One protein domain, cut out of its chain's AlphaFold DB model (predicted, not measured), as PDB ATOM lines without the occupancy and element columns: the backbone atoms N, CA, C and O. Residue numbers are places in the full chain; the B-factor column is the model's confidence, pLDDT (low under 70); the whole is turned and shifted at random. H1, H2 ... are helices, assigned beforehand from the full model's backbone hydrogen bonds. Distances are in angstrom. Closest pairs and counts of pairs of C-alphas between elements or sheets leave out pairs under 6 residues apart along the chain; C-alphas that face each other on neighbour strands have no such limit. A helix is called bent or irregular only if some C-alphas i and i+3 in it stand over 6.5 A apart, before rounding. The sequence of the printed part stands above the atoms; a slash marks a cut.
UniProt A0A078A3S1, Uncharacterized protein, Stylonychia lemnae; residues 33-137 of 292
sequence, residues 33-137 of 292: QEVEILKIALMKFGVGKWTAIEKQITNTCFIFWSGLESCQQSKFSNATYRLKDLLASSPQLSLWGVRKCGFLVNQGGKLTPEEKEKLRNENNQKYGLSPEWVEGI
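This is residues 33 to 137 of the 292 residues of an uncharacterized protein of Stylonychia lemnae (UniProt A0A078A3S1). Seven mostly short helices are set round an open middle with few contacts between them: at one end H1 touches both H2 and H7, which stay apart from each other, H3 and H6 lie on opposite sides, and the link of residues 70 to 82 runs between those two sides. At the end far from H7, the link of residues 95 to 112 makes a loop with a small turn, where residues 99 to 100 pair antiparallel with 103 to 104; residues 87 to 92, from H4 into H5, stick out. The printed part has 105 residues, with helices H1 to H7 in order along the chain and no named strand; its class is all helix, with 60 residues in named elements. It is compact, with a radius of gyration of the C-alphas of 14.9 A, and spans 37 by 32 by 27 A.

H1, residues 33 to 45, touches H2, residues 50 to 54; their closest C-alphas, of Ala 41 and Ile 53, are 6.0 A apart. H3, residues 59 to 69, is close to H2 but not clearly touching, with the C-alphas of Glu 54 and Cys 61 closest at 7.4 A. H4, residues 83 to 88, is close to H1 but not clearly touching, about perpendicular at 82 degrees; the closest C-alphas, of Lys 39 and Leu 83, are 7.5 A apart. H5, residues 91 to 94, and H4 meet only through their link. H6, residues 113 to 127, is close to H4 but not clearly touching, about perpendicular at 87 degrees; the closest C-alphas, of Leu 86 and Tyr 127, are 7.1 A apart. H7, residues 131 to 136, and H1 only just touch, with 3 pairs of C-alphas within 8 A, and H1 does so with residues 43 to 44 alone. Their closest C-alphas, of Lys 44 and Val 134, are 5.3 A apart, and they run opposite ways at a steep tilt of 37 degrees, only just past shallow. H3 and H6 are apart. Every O i to N i+4 pair is within hydrogen-bond range in H1, H2, H4, H6 and H7; H3 has 3 of 7, beside 3 of 8 O i to N i+3 pairs, and H5 is too short for an O i to N i+4 pair.

H1 begins at C-alpha 33, (-0.557, -18.714, -8.373), and is 18.0 A long. H3 is 16.5 A long and only just irregular: C-alphas 60 and 63 are 6.7 A apart. H6, the longest helix with 15 residues, begins at C-alpha 113, (15.144, 3.081, -34.023), and is 20.7 A long. H2 and H5 are each 5.9 A long, H4 and H7 each 8.7 A; H7 ends at C-alpha 136, (10.462, -3.057, -3.094).

The two C-alphas farthest apart, of Cys 101 and Glu 132, are 41.0 A apart. The printed part has no cut. The links from H3 to H4 and from H5 to H6 are long, with 13 and 18 residues. The mean pLDDT of the printed part is 70.1; it is under 70 at residues 57 to 97, 100 and 102 to 103.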
ATOM      1  N   GLN A  33      -1.783 -19.112  -9.061       70.88
ATOM      2  CA  GLN A  33      -0.557 -18.714  -8.373       70.88
ATOM      3  C   GLN A  33       0.588 -18.447  -9.356       70.88
ATOM      4  O   GLN A  33       1.213 -17.394  -9.285       70.88
ATOM      5  N   GLU A  34       0.828 -19.334 -10.325       74.88
ATOM      6  CA  GLU A  34       1.846 -19.113 -11.364       74.88
ATOM      7  C   GLU A  34       1.552 -17.856 -12.190       74.88
ATOM      8  O   GLU A  34       2.462 -17.087 -12.504       74.88
ATOM      9  N   VAL A  35       0.276 -17.589 -12.487       78.25
ATOM     10  CA  VAL A  35      -0.144 -16.362 -13.184       78.25
ATOM     11  C   VAL A  35       0.139 -15.114 -12.341       78.25
ATOM     12  O   VAL A  35       0.564 -14.087 -12.874       78.25
ATOM     13  N   GLU A  36      -0.092 -15.166 -11.032       79.56
ATOM     14  CA  GLU A  36       0.203 -14.057 -10.118       79.56
ATOM     15  C   GLU A  36       1.705 -13.802  -9.991       79.56
ATOM     16  O   GLU A  36       2.142 -12.654 -10.085       79.56
ATOM     17  N   ILE A  37       2.506 -14.862  -9.894       82.81
ATOM     18  CA  ILE A  37       3.968 -14.769  -9.871       82.81
ATOM     19  C   ILE A  37       4.486 -14.185 -11.178       82.81
ATOM     20  O   ILE A  37       5.332 -13.293 -11.147       82.81
ATOM     21  N   LEU A  38       3.938 -14.607 -12.321       82.94
ATOM     22  CA  LEU A  38       4.285 -14.028 -13.616       82.94
ATOM     23  C   LEU A  38       3.986 -12.529 -13.667       82.94
ATOM     24  O   LEU A  38       4.825 -11.761 -14.136       82.94
ATOM     25  N   LYS A  39       2.831 -12.085 -13.159       82.94
ATOM     26  CA  LYS A  39       2.495 -10.653 -13.095       82.94
ATOM     27  C   LYS A  39       3.514  -9.877 -12.257       82.94
ATOM     28  O   LYS A  39       3.986  -8.833 -12.698       82.94
ATOM     29  N   ILE A  40       3.888 -10.400 -11.089       85.81
ATOM     30  CA  ILE A  40       4.876  -9.776 -10.195       85.81
ATOM     31  C   ILE A  40       6.268  -9.757 -10.849       85.81
ATOM     32  O   ILE A  40       6.955  -8.736 -10.824       85.81
ATOM     33  N   ALA A  41       6.672 -10.854 -11.493       85.94
ATOM     34  CA  ALA A  41       7.944 -10.960 -12.199       85.94
ATOM     35  C   ALA A  41       8.024  -9.981 -13.381       85.94
ATOM     36  O   ALA A  41       9.044  -9.318 -13.558       85.94
ATOM     37  N   LEU A  42       6.939  -9.821 -14.145       85.00
ATOM     38  CA  LEU A  42       6.843  -8.824 -15.215       85.00
ATOM     39  C   LEU A  42       6.933  -7.393 -14.676       85.00
ATOM     40  O   LEU A  42       7.585  -6.554 -15.293       85.00
ATOM     41  N   MET A  43       6.330  -7.114 -13.518       85.31
ATOM     42  CA  MET A  43       6.459  -5.811 -12.860       85.31
ATOM     43  C   MET A  43       7.880  -5.547 -12.353       85.31
ATOM     44  O   MET A  43       8.299  -4.395 -12.358       85.31
ATOM     45  N   LYS A  44       8.628  -6.578 -11.938       87.88
ATOM     46  CA  LYS A  44       9.998  -6.410 -11.430       87.88
ATOM     47  C   LYS A  44      11.052  -6.339 -12.533       87.88
ATOM     48  O   LYS A  44      11.909  -5.463 -12.525       87.88
ATOM     49  N   PHE A  45      11.032  -7.288 -13.464       86.00
ATOM     50  CA  PHE A  45      12.067  -7.409 -14.493       86.00
ATOM     51  C   PHE A  45      11.737  -6.614 -15.758       86.00
ATOM     52  O   PHE A  45      12.651  -6.211 -16.485       86.00
ATOM     53  N   GLY A  46      10.452  -6.358 -15.998       81.88
ATOM     54  CA  GLY A  46       9.950  -5.744 -17.217       81.88
ATOM     55  C   GLY A  46       9.692  -6.764 -18.323       81.88
ATOM     56  O   GLY A  46      10.206  -7.887 -18.322       81.88
ATOM     57  N   VAL A  47       8.881  -6.363 -19.300       78.25
ATOM     58  CA  VAL A  47       8.551  -7.209 -20.454       78.25
ATOM     59  C   VAL A  47       9.797  -7.382 -21.329       78.25
ATOM     60  O   VAL A  47      10.440  -6.404 -21.696       78.25
ATOM     61  N   GLY A  48      10.157  -8.616 -21.685       72.56
ATOM     62  CA  GLY A  48      11.307  -8.900 -22.556       72.56
ATOM     63  C   GLY A  48      12.545  -9.461 -21.854       72.56
ATOM     64  O   GLY A  48      13.391 -10.046 -22.525       72.56
ATOM     65  N   LYS A  49      12.643  -9.382 -20.518       80.38
ATOM     66  CA  LYS A  49      13.712 -10.052 -19.749       80.38
ATOM     67  C   LYS A  49      13.328 -11.489 -19.388       80.38
ATOM     68  O   LYS A  49      13.338 -11.884 -18.223       80.38
ATOM     69  N   TRP A  50      12.978 -12.276 -20.402       75.88
ATOM     70  CA  TRP A  50      12.415 -13.617 -20.223       75.88
ATOM     71  C   TRP A  50      13.358 -14.573 -19.500       75.88
ATOM     72  O   TRP A  50      12.907 -15.294 -18.627       75.88
ATOM     73  N   THR A  51      14.665 -14.504 -19.754       78.69
ATOM     74  CA  THR A  51      15.667 -15.343 -19.070       78.69
ATOM     75  C   THR A  51      15.763 -15.071 -17.566       78.69
ATOM     76  O   THR A  51      16.098 -15.963 -16.789       78.69
ATOM     77  N   ALA A  52      15.472 -13.841 -17.128       80.31
ATOM     78  CA  ALA A  52      15.404 -13.499 -15.708       80.31
ATOM     79  C   ALA A  52      14.098 -13.998 -15.072       80.31
ATOM     80  O   ALA A  52      14.107 -14.455 -13.931       80.31
ATOM     81  N   ILE A  53      12.999 -13.943 -15.829       82.06
ATOM     82  CA  ILE A  53      11.671 -14.410 -15.411       82.06
ATOM     83  C   ILE A  53      11.619 -15.947 -15.352       82.06
ATOM     84  O   ILE A  53      11.079 -16.502 -14.404       82.06
ATOM     85  N   GLU A  54      12.224 -16.637 -16.317       76.62
ATOM     86  CA  GLU A  54      12.281 -18.102 -16.408       76.62
ATOM     87  C   GLU A  54      12.992 -18.722 -15.204       76.62
ATOM     88  O   GLU A  54      12.546 -19.723 -14.667       76.62
ATOM     89  N   LYS A  55      14.042 -18.084 -14.681       73.88
ATOM     90  CA  LYS A  55      14.695 -18.554 -13.448       73.88
ATOM     91  C   LYS A  55      13.779 -18.529 -12.218       73.88
ATOM     92  O   LYS A  55      14.121 -19.133 -11.209       73.88
ATOM     93  N   GLN A  56      12.669 -17.793 -12.273       72.19
ATOM     94  CA  GLN A  56      11.739 -17.595 -11.158       72.19
ATOM     95  C   GLN A  56      10.430 -18.380 -11.328       72.19
ATOM     96  O   GLN A  56       9.687 -18.547 -10.364       72.19
ATOM     97  N   ILE A  57      10.128 -18.855 -12.539       66.69
ATOM     98  CA  ILE A  57       8.871 -19.528 -12.884       66.69
ATOM     99  C   ILE A  57       9.210 -20.905 -13.459       66.69
ATOM    100  O   ILE A  57      10.150 -21.054 -14.224       66.69
ATOM    101  N   THR A  58       8.470 -21.935 -13.064       60.59
ATOM    102  CA  THR A  58       8.722 -23.335 -13.439       60.59
ATOM    103  C   THR A  58       8.710 -23.584 -14.960       60.59
ATOM    104  O   THR A  58       8.112 -22.848 -15.748       60.59
ATOM    105  N   ASN A  59       9.373 -24.676 -15.367       54.53
ATOM    106  CA  ASN A  59       9.681 -25.076 -16.754       54.53
ATOM    107  C   ASN A  59       8.472 -25.188 -17.714       54.53
ATOM    108  O   ASN A  59       8.655 -25.288 -18.927       54.53
ATOM    109  N   THR A  60       7.235 -25.153 -17.215       50.59
ATOM    110  CA  THR A  60       5.997 -25.178 -18.015       50.59
ATOM    111  C   THR A  60       5.812 -23.919 -18.878       50.59
ATOM    112  O   THR A  60       5.044 -23.930 -19.841       50.59
ATOM    113  N   CYS A  61       6.544 -22.840 -18.581       50.59
ATOM    114  CA  CYS A  61       6.462 -21.555 -19.280       50.59
ATOM    115  C   CYS A  61       7.060 -21.582 -20.709       50.59
ATOM    116  O   CYS A  61       6.707 -20.757 -21.556       50.59
ATOM    117  N   PHE A  62       7.913 -22.568 -21.016       47.00
ATOM    118  CA  PHE A  62       8.662 -22.663 -22.278       47.00
ATOM    119  C   PHE A  62       7.771 -22.849 -23.525       47.00
ATOM    120  O   PHE A  62       8.115 -22.409 -24.621       47.00
ATOM    121  N   ILE A  63       6.594 -23.471 -23.387       49.84
ATOM    122  CA  ILE A  63       5.706 -23.752 -24.534       49.84
ATOM    123  C   ILE A  63       4.964 -22.480 -24.987       49.84
ATOM    124  O   ILE A  63       4.863 -22.216 -26.184       49.84
ATOM    125  N   PHE A  64       4.527 -21.635 -24.046       48.50
ATOM    126  CA  PHE A  64       3.930 -20.325 -24.348       48.50
ATOM    127  C   PHE A  64       4.973 -19.319 -24.864       48.50
ATOM    128  O   PHE A  64       4.673 -18.476 -25.713       48.50
ATOM    129  N   TRP A  65       6.213 -19.450 -24.387       49.16
ATOM    130  CA  TRP A  65       7.348 -18.586 -24.711       49.16
ATOM    131  C   TRP A  65       7.599 -18.461 -26.223       49.16
ATOM    132  O   TRP A  65       7.689 -17.342 -26.726       49.16
ATOM    133  N   SER A  66       7.564 -19.572 -26.968       48.62
ATOM    134  CA  SER A  66       7.749 -19.560 -28.432       48.62
ATOM    135  C   SER A  66       6.614 -18.861 -29.210       48.62
ATOM    136  O   SER A  66       6.840 -18.272 -30.270       48.62
ATOM    137  N   GLY A  67       5.387 -18.879 -28.675       45.31
ATOM    138  CA  GLY A  67       4.217 -18.235 -29.281       45.31
ATOM    139  C   GLY A  67       4.147 -16.731 -29.008       45.31
ATOM    140  O   GLY A  67       3.737 -15.961 -29.875       45.31
ATOM    141  N   LEU A  68       4.598 -16.285 -27.831       46.56
ATOM    142  CA  LEU A  68       4.627 -14.862 -27.484       46.56
ATOM    143  C   LEU A  68       5.804 -14.121 -28.135       46.56
ATOM    144  O   LEU A  68       5.683 -12.946 -28.473       46.56
ATOM    145  N   GLU A  69       6.926 -14.807 -28.374       43.78
ATOM    146  CA  GLU A  69       8.102 -14.244 -29.049       43.78
ATOM    147  C   GLU A  69       7.796 -13.704 -30.454       43.78
ATOM    148  O   GLU A  69       8.383 -12.712 -30.890       43.78
ATOM    149  N   SER A  70       6.818 -14.302 -31.138       43.38
ATOM    150  CA  SER A  70       6.383 -13.875 -32.469       43.38
ATOM    151  C   SER A  70       5.353 -12.735 -32.452       43.38
ATOM    152  O   SER A  70       5.153 -12.079 -33.476       43.38
ATOM    153  N   CYS A  71       4.755 -12.416 -31.296       44.28
ATOM    154  CA  CYS A  71       3.725 -11.389 -31.163       44.28
ATOM    155  C   CYS A  71       4.226 -10.211 -30.297       44.28
ATOM    156  O   CYS A  71       4.080 -10.189 -29.084       44.28
ATOM    157  N   GLN A  72       4.786  -9.190 -30.957       51.72
ATOM    158  CA  GLN A  72       5.044  -7.837 -30.420       51.72
ATOM    159  C   GLN A  72       6.165  -7.668 -29.370       51.72
ATOM    160  O   GLN A  72       5.926  -7.265 -28.235       51.72
ATOM    161  N   GLN A  73       7.429  -7.792 -29.785       47.91
ATOM    162  CA  GLN A  73       8.566  -7.461 -28.910       47.91
ATOM    163  C   GLN A  73       9.054  -6.001 -28.950       47.91
ATOM    164  O   GLN A  73       9.796  -5.592 -28.064       47.91
ATOM    165  N   SER A  74       8.679  -5.163 -29.927       48.75
ATOM    166  CA  SER A  74       9.436  -3.909 -30.121       48.75
ATOM    167  C   SER A  74       8.964  -2.690 -29.320       48.75
ATOM    168  O   SER A  74       9.739  -1.746 -29.203       48.75
ATOM    169  N   LYS A  75       7.714  -2.648 -28.826       48.16
ATOM    170  CA  LYS A  75       7.125  -1.421 -28.234       48.16
ATOM    171  C   LYS A  75       7.174  -1.359 -26.703       48.16
ATOM    172  O   LYS A  75       7.177  -0.267 -26.150       48.16
ATOM    173  N   PHE A  76       7.241  -2.511 -26.035       47.41
ATOM    174  CA  PHE A  76       7.165  -2.618 -24.569       47.41
ATOM    175  C   PHE A  76       8.406  -3.263 -23.932       47.41
ATOM    176  O   PHE A  76       8.428  -3.484 -22.725       47.41
ATOM    177  N   SER A  77       9.435  -3.564 -24.729       50.97
ATOM    178  CA  SER A  77      10.671  -4.182 -24.242       50.97
ATOM    179  C   SER A  77      11.345  -3.330 -23.157       50.97
ATOM    180  O   SER A  77      11.501  -2.120 -23.321       50.97
ATOM    181  N   ASN A  78      11.772  -3.999 -22.083       53.78
ATOM    182  CA  ASN A  78      12.551  -3.509 -20.940       53.78
ATOM    183  C   ASN A  78      11.845  -2.577 -19.953       53.78
ATOM    184  O   ASN A  78      12.513  -2.002 -19.096       53.78
ATOM    185  N   ALA A  79      10.525  -2.469 -20.014       57.75
ATOM    186  CA  ALA A  79       9.789  -1.570 -19.141       57.75
ATOM    187  C   ALA A  79       8.904  -2.321 -18.138       57.75
ATOM    188  O   ALA A  79       8.260  -3.329 -18.454       57.75
ATOM    189  N   THR A  80       8.939  -1.837 -16.900       59.59
ATOM    190  CA  THR A  80       8.218  -2.344 -15.734       59.59
ATOM    191  C   THR A  80       6.899  -1.591 -15.622       59.59
ATOM    192  O   THR A  80       6.847  -0.451 -15.173       59.59
ATOM    193  N   TYR A  81       5.818  -2.211 -16.088       67.19
ATOM    194  CA  TYR A  81       4.523  -1.543 -16.194       67.19
ATOM    195  C   TYR A  81       3.553  -1.966 -15.100       67.19
ATOM    196  O   TYR A  81       3.502  -3.134 -14.703       67.19
ATOM    197  N   ARG A  82       2.673  -1.042 -14.700       63.56
ATOM    198  CA  ARG A  82       1.419  -1.408 -14.030       63.56
ATOM    199  C   ARG A  82       0.498  -2.105 -15.031       63.56
ATOM    200  O   ARG A  82      -0.211  -1.470 -15.805       63.56
ATOM    201  N   LEU A  83       0.492  -3.438 -14.999       63.03
ATOM    202  CA  LEU A  83      -0.318  -4.279 -15.893       63.03
ATOM    203  C   LEU A  83      -1.815  -3.915 -15.877       63.03
ATOM    204  O   LEU A  83      -2.463  -3.958 -16.921       63.03
ATOM    205  N   LYS A  84      -2.357  -3.527 -14.714       62.59
ATOM    206  CA  LYS A  84      -3.768  -3.132 -14.565       62.59
ATOM    207  C   LYS A  84      -4.107  -1.871 -15.368       62.59
ATOM    208  O   LYS A  84      -5.125  -1.853 -16.052       62.59
ATOM    209  N   ASP A  85      -3.229  -0.873 -15.356       62.16
ATOM    210  CA  ASP A  85      -3.455   0.420 -16.016       62.16
ATOM    211  C   ASP A  85      -3.310   0.301 -17.542       62.16
ATOM    212  O   ASP A  85      -4.031   0.938 -18.314       62.16
ATOM    213  N   LEU A  86      -2.426  -0.593 -17.994       60.12
ATOM    214  CA  LEU A  86      -2.276  -0.926 -19.409       60.12
ATOM    215  C   LEU A  86      -3.528  -1.626 -19.963       60.12
ATOM    216  O   LEU A  86      -4.000  -1.283 -21.045       60.12
ATOM    217  N   LEU A  87      -4.112  -2.557 -19.203       60.59
ATOM    218  CA  LEU A  87      -5.366  -3.230 -19.566       60.59
ATOM    219  C   LEU A  87      -6.566  -2.268 -19.536       60.59
ATOM    220  O   LEU A  87      -7.372  -2.271 -20.465       60.59
ATOM    221  N   ALA A  88      -6.658  -1.414 -18.513       59.28
ATOM    222  CA  ALA A  88      -7.761  -0.466 -18.337       59.28
ATOM    223  C   ALA A  88      -7.748   0.697 -19.343       59.28
ATOM    224  O   ALA A  88      -8.807   1.194 -19.717       59.28
ATOM    225  N   SER A  89      -6.573   1.113 -19.828       57.03
ATOM    226  CA  SER A  89      -6.454   2.142 -20.877       57.03
ATOM    227  C   SER A  89      -6.666   1.609 -22.299       57.03
ATOM    228  O   SER A  89      -6.729   2.391 -23.246       57.03
ATOM    229  N   SER A  90      -6.834   0.291 -22.454       53.41
ATOM    230  CA  SER A  90      -6.927  -0.394 -23.747       53.41
ATOM    231  C   SER A  90      -8.300  -0.984 -24.145       53.41
ATOM    232  O   SER A  90      -8.306  -1.817 -25.056       53.41
ATOM    233  N   PRO A  91      -9.480  -0.612 -23.591       50.34
ATOM    234  CA  PRO A  91     -10.743  -1.185 -24.071       50.34
ATOM    235  C   PRO A  91     -10.984  -0.885 -25.563       50.34
ATOM    236  O   PRO A  91     -11.546  -1.712 -26.283       50.34
ATOM    237  N   GLN A  92     -10.453   0.235 -26.069       45.97
ATOM    238  CA  GLN A  92     -10.555   0.662 -27.470       45.97
ATOM    239  C   GLN A  92      -9.591  -0.057 -28.439       45.97
ATOM    240  O   GLN A  92      -9.907  -0.186 -29.622       45.97
ATOM    241  N   LEU A  93      -8.463  -0.609 -27.967       50.59
ATOM    242  CA  LEU A  93      -7.524  -1.382 -28.804       50.59
ATOM    243  C   LEU A  93      -8.115  -2.724 -29.266       50.59
ATOM    244  O   LEU A  93      -7.645  -3.317 -30.237       50.59
ATOM    245  N   SER A  94      -9.165  -3.201 -28.593       51.03
ATOM    246  CA  SER A  94      -9.871  -4.420 -28.985       51.03
ATOM    247  C   SER A  94     -10.717  -4.248 -30.257       51.03
ATOM    248  O   SER A  94     -10.936  -5.235 -30.962       51.03
ATOM    249  N   LEU A  95     -11.124  -3.020 -30.599       53.53
ATOM    250  CA  LEU A  95     -12.061  -2.740 -31.694       53.53
ATOM    251  C   LEU A  95     -11.406  -2.167 -32.955       53.53
ATOM    252  O   LEU A  95     -11.970  -2.306 -34.037       53.53
ATOM    253  N   TRP A  96     -10.227  -1.550 -32.847       48.50
ATOM    254  CA  TRP A  96      -9.608  -0.841 -33.968       48.50
ATOM    255  C   TRP A  96      -8.361  -1.548 -34.506       48.50
ATOM    256  O   TRP A  96      -7.321  -1.615 -33.855       48.50
ATOM    257  N   GLY A  97      -8.482  -2.055 -35.736       66.25
ATOM    258  CA  GLY A  97      -7.384  -2.562 -36.558       66.25
ATOM    259  C   GLY A  97      -7.729  -3.855 -37.294       66.25
ATOM    260  O   GLY A  97      -8.555  -4.655 -36.852       66.25
ATOM    261  N   VAL A  98      -7.096  -4.066 -38.448       73.19
ATOM    262  CA  VAL A  98      -7.332  -5.268 -39.254       73.19
ATOM    263  C   VAL A  98      -6.793  -6.486 -38.520       73.19
ATOM    264  O   VAL A  98      -5.624  -6.533 -38.139       73.19
ATOM    265  N   ARG A  99      -7.654  -7.487 -38.335       73.44
ATOM    266  CA  ARG A  99      -7.291  -8.755 -37.708       73.44
ATOM    267  C   ARG A  99      -7.206  -9.865 -38.740       73.44
ATOM    268  O   ARG A  99      -8.061  -9.981 -39.612       73.44
ATOM    269  N   LYS A 100      -6.209 -10.732 -38.597       61.56
ATOM    270  CA  LYS A 100      -6.098 -11.978 -39.359       61.56
ATOM    271  C   LYS A 100      -5.971 -13.117 -38.357       61.56
ATOM    272  O   LYS A 100      -5.044 -13.125 -37.555       61.56
ATOM    273  N   CYS A 101      -6.942 -14.032 -38.358       70.12
ATOM    274  CA  CYS A 101      -7.029 -15.139 -37.395       70.12
ATOM    275  C   CYS A 101      -7.067 -14.685 -35.918       70.12
ATOM    276  O   CYS A 101      -6.445 -15.304 -35.065       70.12
ATOM    277  N   GLY A 102      -7.754 -13.578 -35.611       59.88
ATOM    278  CA  GLY A 102      -7.865 -13.044 -34.244       59.88
ATOM    279  C   GLY A 102      -6.698 -12.155 -33.793       59.88
ATOM    280  O   GLY A 102      -6.866 -11.391 -32.841       59.88
ATOM    281  N   PHE A 103      -5.573 -12.160 -34.515       60.81
ATOM    282  CA  PHE A 103      -4.395 -11.337 -34.228       60.81
ATOM    283  C   PHE A 103      -4.457  -9.982 -34.932       60.81
ATOM    284  O   PHE A 103      -4.860  -9.905 -36.092       60.81
ATOM    285  N   LEU A 104      -4.022  -8.922 -34.245       70.44
ATOM    286  CA  LEU A 104      -3.916  -7.573 -34.802       70.44
ATOM    287  C   LEU A 104      -2.770  -7.512 -35.823       70.44
ATOM    288  O   LEU A 104      -1.611  -7.749 -35.481       70.44
ATOM    289  N   VAL A 105      -3.086  -7.182 -37.075       72.56
ATOM    290  CA  VAL A 105      -2.096  -7.020 -38.142       72.56
ATOM    291  C   VAL A 105      -1.533  -5.606 -38.071       72.56
ATOM    292  O   VAL A 105      -2.275  -4.628 -38.138       72.56
ATOM    293  N   ASN A 106      -0.208  -5.485 -37.958       74.81
ATOM    294  CA  ASN A 106       0.446  -4.186 -38.046       74.81
ATOM    295  C   ASN A 106       0.308  -3.640 -39.475       74.81
ATOM    296  O   ASN A 106       0.928  -4.167 -40.395       74.81
ATOM    297  N   GLN A 107      -0.503  -2.598 -39.651       74.50
ATOM    298  CA  GLN A 107      -0.663  -1.907 -40.935       74.50
ATOM    299  C   GLN A 107       0.357  -0.779 -41.146       74.50
ATOM    300  O   GLN A 107       0.424  -0.210 -42.230       74.50
ATOM    301  N   GLY A 108       1.146  -0.447 -40.120       74.94
ATOM    302  CA  GLY A 108       2.184   0.574 -40.208       74.94
ATOM    303  C   GLY A 108       3.490   0.049 -40.806       74.94
ATOM    304  O   GLY A 108       3.793  -1.147 -40.747       74.94
ATOM    305  N   GLY A 109       4.299   0.973 -41.332       80.94
ATOM    306  CA  GLY A 109       5.677   0.701 -41.737       80.94
ATOM    307  C   GLY A 109       6.559   0.224 -40.574       80.94
ATOM    308  O   GLY A 109       6.177   0.249 -39.401       80.94
ATOM    309  N   LYS A 110       7.773  -0.238 -40.895       82.62
ATOM    310  CA  LYS A 110       8.766  -0.591 -39.874       82.62
ATOM    311  C   LYS A 110       9.189   0.683 -39.137       82.62
ATOM    312  O   LYS A 110       9.801   1.549 -39.746       82.62
ATOM    313  N   LEU A 111       8.893   0.757 -37.841       83.19
ATOM    314  CA  LEU A 111       9.351   1.848 -36.976       83.19
ATOM    315  C   LEU A 111      10.878   1.959 -37.008       83.19
ATOM    316  O   LEU A 111      11.584   0.950 -36.842       83.19
ATOM    317  N   THR A 112      11.361   3.185 -37.166       88.38
ATOM    318  CA  THR A 112      12.783   3.517 -37.055       88.38
ATOM    319  C   THR A 112      13.272   3.338 -35.607       88.38
ATOM    320  O   THR A 112      12.464   3.282 -34.672       88.38
ATOM    321  N   PRO A 113      14.591   3.192 -35.375       87.69
ATOM    322  CA  PRO A 113      15.144   3.081 -34.023       87.69
ATOM    323  C   PRO A 113      14.785   4.269 -33.117       87.69
ATOM    324  O   PRO A 113      14.430   4.055 -31.960       87.69
ATOM    325  N   GLU A 114      14.800   5.489 -33.659       89.12
ATOM    326  CA  GLU A 114      14.488   6.724 -32.926       89.12
ATOM    327  C   GLU A 114      13.018   6.790 -32.498       89.12
ATOM    328  O   GLU A 114      12.703   7.120 -31.356       89.12
ATOM    329  N   GLU A 115      12.093   6.419 -33.385       84.75
ATOM    330  CA  GLU A 115      10.661   6.372 -33.061       84.75
ATOM    331  C   GLU A 115      10.358   5.326 -31.986       84.75
ATOM    332  O   GLU A 115       9.518   5.551 -31.113       84.75
ATOM    333  N   LYS A 116      11.057   4.183 -32.010       82.00
ATOM    334  CA  LYS A 116      10.933   3.172 -30.950       82.00
ATOM    335  C   LYS A 116      11.373   3.729 -29.605       82.00
ATOM    336  O   LYS A 116      10.740   3.427 -28.601       82.00
ATOM    337  N   GLU A 117      12.447   4.508 -29.574       85.25
ATOM    338  CA  GLU A 117      12.942   5.117 -28.345       85.25
ATOM    339  C   GLU A 117      11.990   6.175 -27.791       85.25
ATOM    340  O   GLU A 117      11.665   6.126 -26.606       85.25
ATOM    341  N   LYS A 118      11.463   7.054 -28.650       87.81
ATOM    342  CA  LYS A 118      10.432   8.030 -28.264       87.81
ATOM    343  C   LYS A 118       9.215   7.340 -27.648       87.81
ATOM    344  O   LYS A 118       8.837   7.660 -26.527       87.81
ATOM    345  N   LEU A 119       8.695   6.305 -28.313       83.56
ATOM    346  CA  LEU A 119       7.570   5.515 -27.803       83.56
ATOM    347  C   LEU A 119       7.888   4.816 -26.477       83.56
ATOM    348  O   LEU A 119       7.029   4.751 -25.601       83.56
ATOM    349  N   ARG A 120       9.106   4.284 -26.302       80.50
ATOM    350  CA  ARG A 120       9.521   3.705 -25.014       80.50
ATOM    351  C   ARG A 120       9.512   4.757 -23.913       80.50
ATOM    352  O   ARG A 120       9.014   4.471 -22.832       80.50
ATOM    353  N   ASN A 121      10.027   5.953 -24.181       85.81
ATOM    354  CA  ASN A 121      10.090   7.027 -23.193       85.81
ATOM    355  C   ASN A 121       8.693   7.528 -22.817       85.81
ATOM    356  O   ASN A 121       8.394   7.643 -21.632       85.81
ATOM    357  N   GLU A 122       7.814   7.734 -23.798       86.56
ATOM    358  CA  GLU A 122       6.409   8.092 -23.569       86.56
ATOM    359  C   GLU A 122       5.678   7.019 -22.748       86.56
ATOM    360  O   GLU A 122       4.993   7.323 -21.770       86.56
ATOM    361  N   ASN A 123       5.872   5.740 -23.089       82.69
ATOM    362  CA  ASN A 123       5.272   4.635 -22.345       82.69
ATOM    363  C   ASN A 123       5.839   4.521 -20.926       82.69
ATOM    364  O   ASN A 123       5.078   4.273 -19.992       82.69
ATOM    365  N   ASN A 124       7.144   4.724 -20.745       82.75
ATOM    366  CA  ASN A 124       7.785   4.728 -19.432       82.75
ATOM    367  C   ASN A 124       7.260   5.870 -18.558       82.75
ATOM    368  O   ASN A 124       7.003   5.654 -17.381       82.75
ATOM    369  N   GLN A 125       7.039   7.056 -19.125       85.56
ATOM    370  CA  GLN A 125       6.447   8.178 -18.395       85.56
ATOM    371  C   GLN A 125       4.997   7.901 -17.995       85.56
ATOM    372  O   GLN A 125       4.583   8.240 -16.891       85.56
ATOM    373  N   LYS A 126       4.218   7.280 -18.888       83.75
ATOM    374  CA  LYS A 126       2.784   7.066 -18.669       83.75
ATOM    375  C   LYS A 126       2.471   5.866 -17.774       83.75
ATOM    376  O   LYS A 126       1.516   5.910 -17.006       83.75
ATOM    377  N   TYR A 127       3.233   4.786 -17.908       80.06
ATOM    378  CA  TYR A 127       2.908   3.486 -17.313       80.06
ATOM    379  C   TYR A 127       4.053   2.876 -16.499       80.06
ATOM    380  O   TYR A 127       3.858   1.825 -15.877       80.06
ATOM    381  N   GLY A 128       5.246   3.474 -16.549       82.50
ATOM    382  CA  GLY A 128       6.431   2.965 -15.873       82.50
ATOM    383  C   GLY A 128       6.299   3.041 -14.356       82.50
ATOM    384  O   GLY A 128       5.758   3.991 -13.792       82.50
ATOM    385  N   LEU A 129       6.791   2.005 -13.686       85.81
ATOM    386  CA  LEU A 129       6.924   1.970 -12.236       85.81
ATOM    387  C   LEU A 129       8.160   2.764 -11.799       85.81
ATOM    388  O   LEU A 129       9.187   2.739 -12.476       85.81
ATOM    389  N   SER A 130       8.077   3.428 -10.641       87.81
ATOM    390  CA  SER A 130       9.253   4.058 -10.039       87.81
ATOM    391  C   SER A 130      10.300   2.993  -9.679       87.81
ATOM    392  O   SER A 130       9.937   1.869  -9.315       87.81
ATOM    393  N   PRO A 131      11.602   3.315  -9.770       86.94
ATOM    394  CA  PRO A 131      12.662   2.347  -9.492       86.94
ATOM    395  C   PRO A 131      12.612   1.834  -8.046       86.94
ATOM    396  O   PRO A 131      12.767   0.638  -7.819       86.94
ATOM    397  N   GLU A 132      12.281   2.707  -7.090       89.56
ATOM    398  CA  GLU A 132      12.088   2.352  -5.676       89.56
ATOM    399  C   GLU A 132      10.980   1.308  -5.493       89.56
ATOM    400  O   GLU A 132      11.123   0.340  -4.746       89.56
ATOM    401  N   TRP A 133       9.876   1.462  -6.232       88.56
ATOM    402  CA  TRP A 133       8.775   0.507  -6.195       88.56
ATOM    403  C   TRP A 133       9.198  -0.846  -6.764       88.56
ATOM    404  O   TRP A 133       8.873  -1.884  -6.196       88.56
ATOM    405  N   VAL A 134       9.943  -0.845  -7.871       88.25
ATOM    406  CA  VAL A 134      10.463  -2.065  -8.504       88.25
ATOM    407  C   VAL A 134      11.391  -2.833  -7.561       88.25
ATOM    408  O   VAL A 134      11.315  -4.061  -7.490       88.25
ATOM    409  N   GLU A 135      12.239  -2.127  -6.814       88.81
ATOM    410  CA  GLU A 135      13.142  -2.733  -5.836       88.81
ATOM    411  C   GLU A 135      12.383  -3.314  -4.634       88.81
ATOM    412  O   GLU A 135      12.657  -4.442  -4.210       88.81
ATOM    413  N   GLY A 136      11.354  -2.603  -4.161       90.94
ATOM    414  CA  GLY A 136      10.462  -3.057  -3.094       90.94
ATOM    415  C   GLY A 136       9.632  -4.299  -3.444       90.94
ATOM    416  O   GLY A 136       9.192  -5.016  -2.540       90.94
ATOM    417  N   ILE A 137       9.442  -4.611  -4.733       89.56
ATOM    418  CA  ILE A 137       8.749  -5.832  -5.159       89.56
ATOM    419  C   ILE A 137       9.602  -7.056  -4.801       89.56
ATOM    420  O   ILE A 137      10.587  -7.403  -5.463       89.56
TER     421      ILE A 137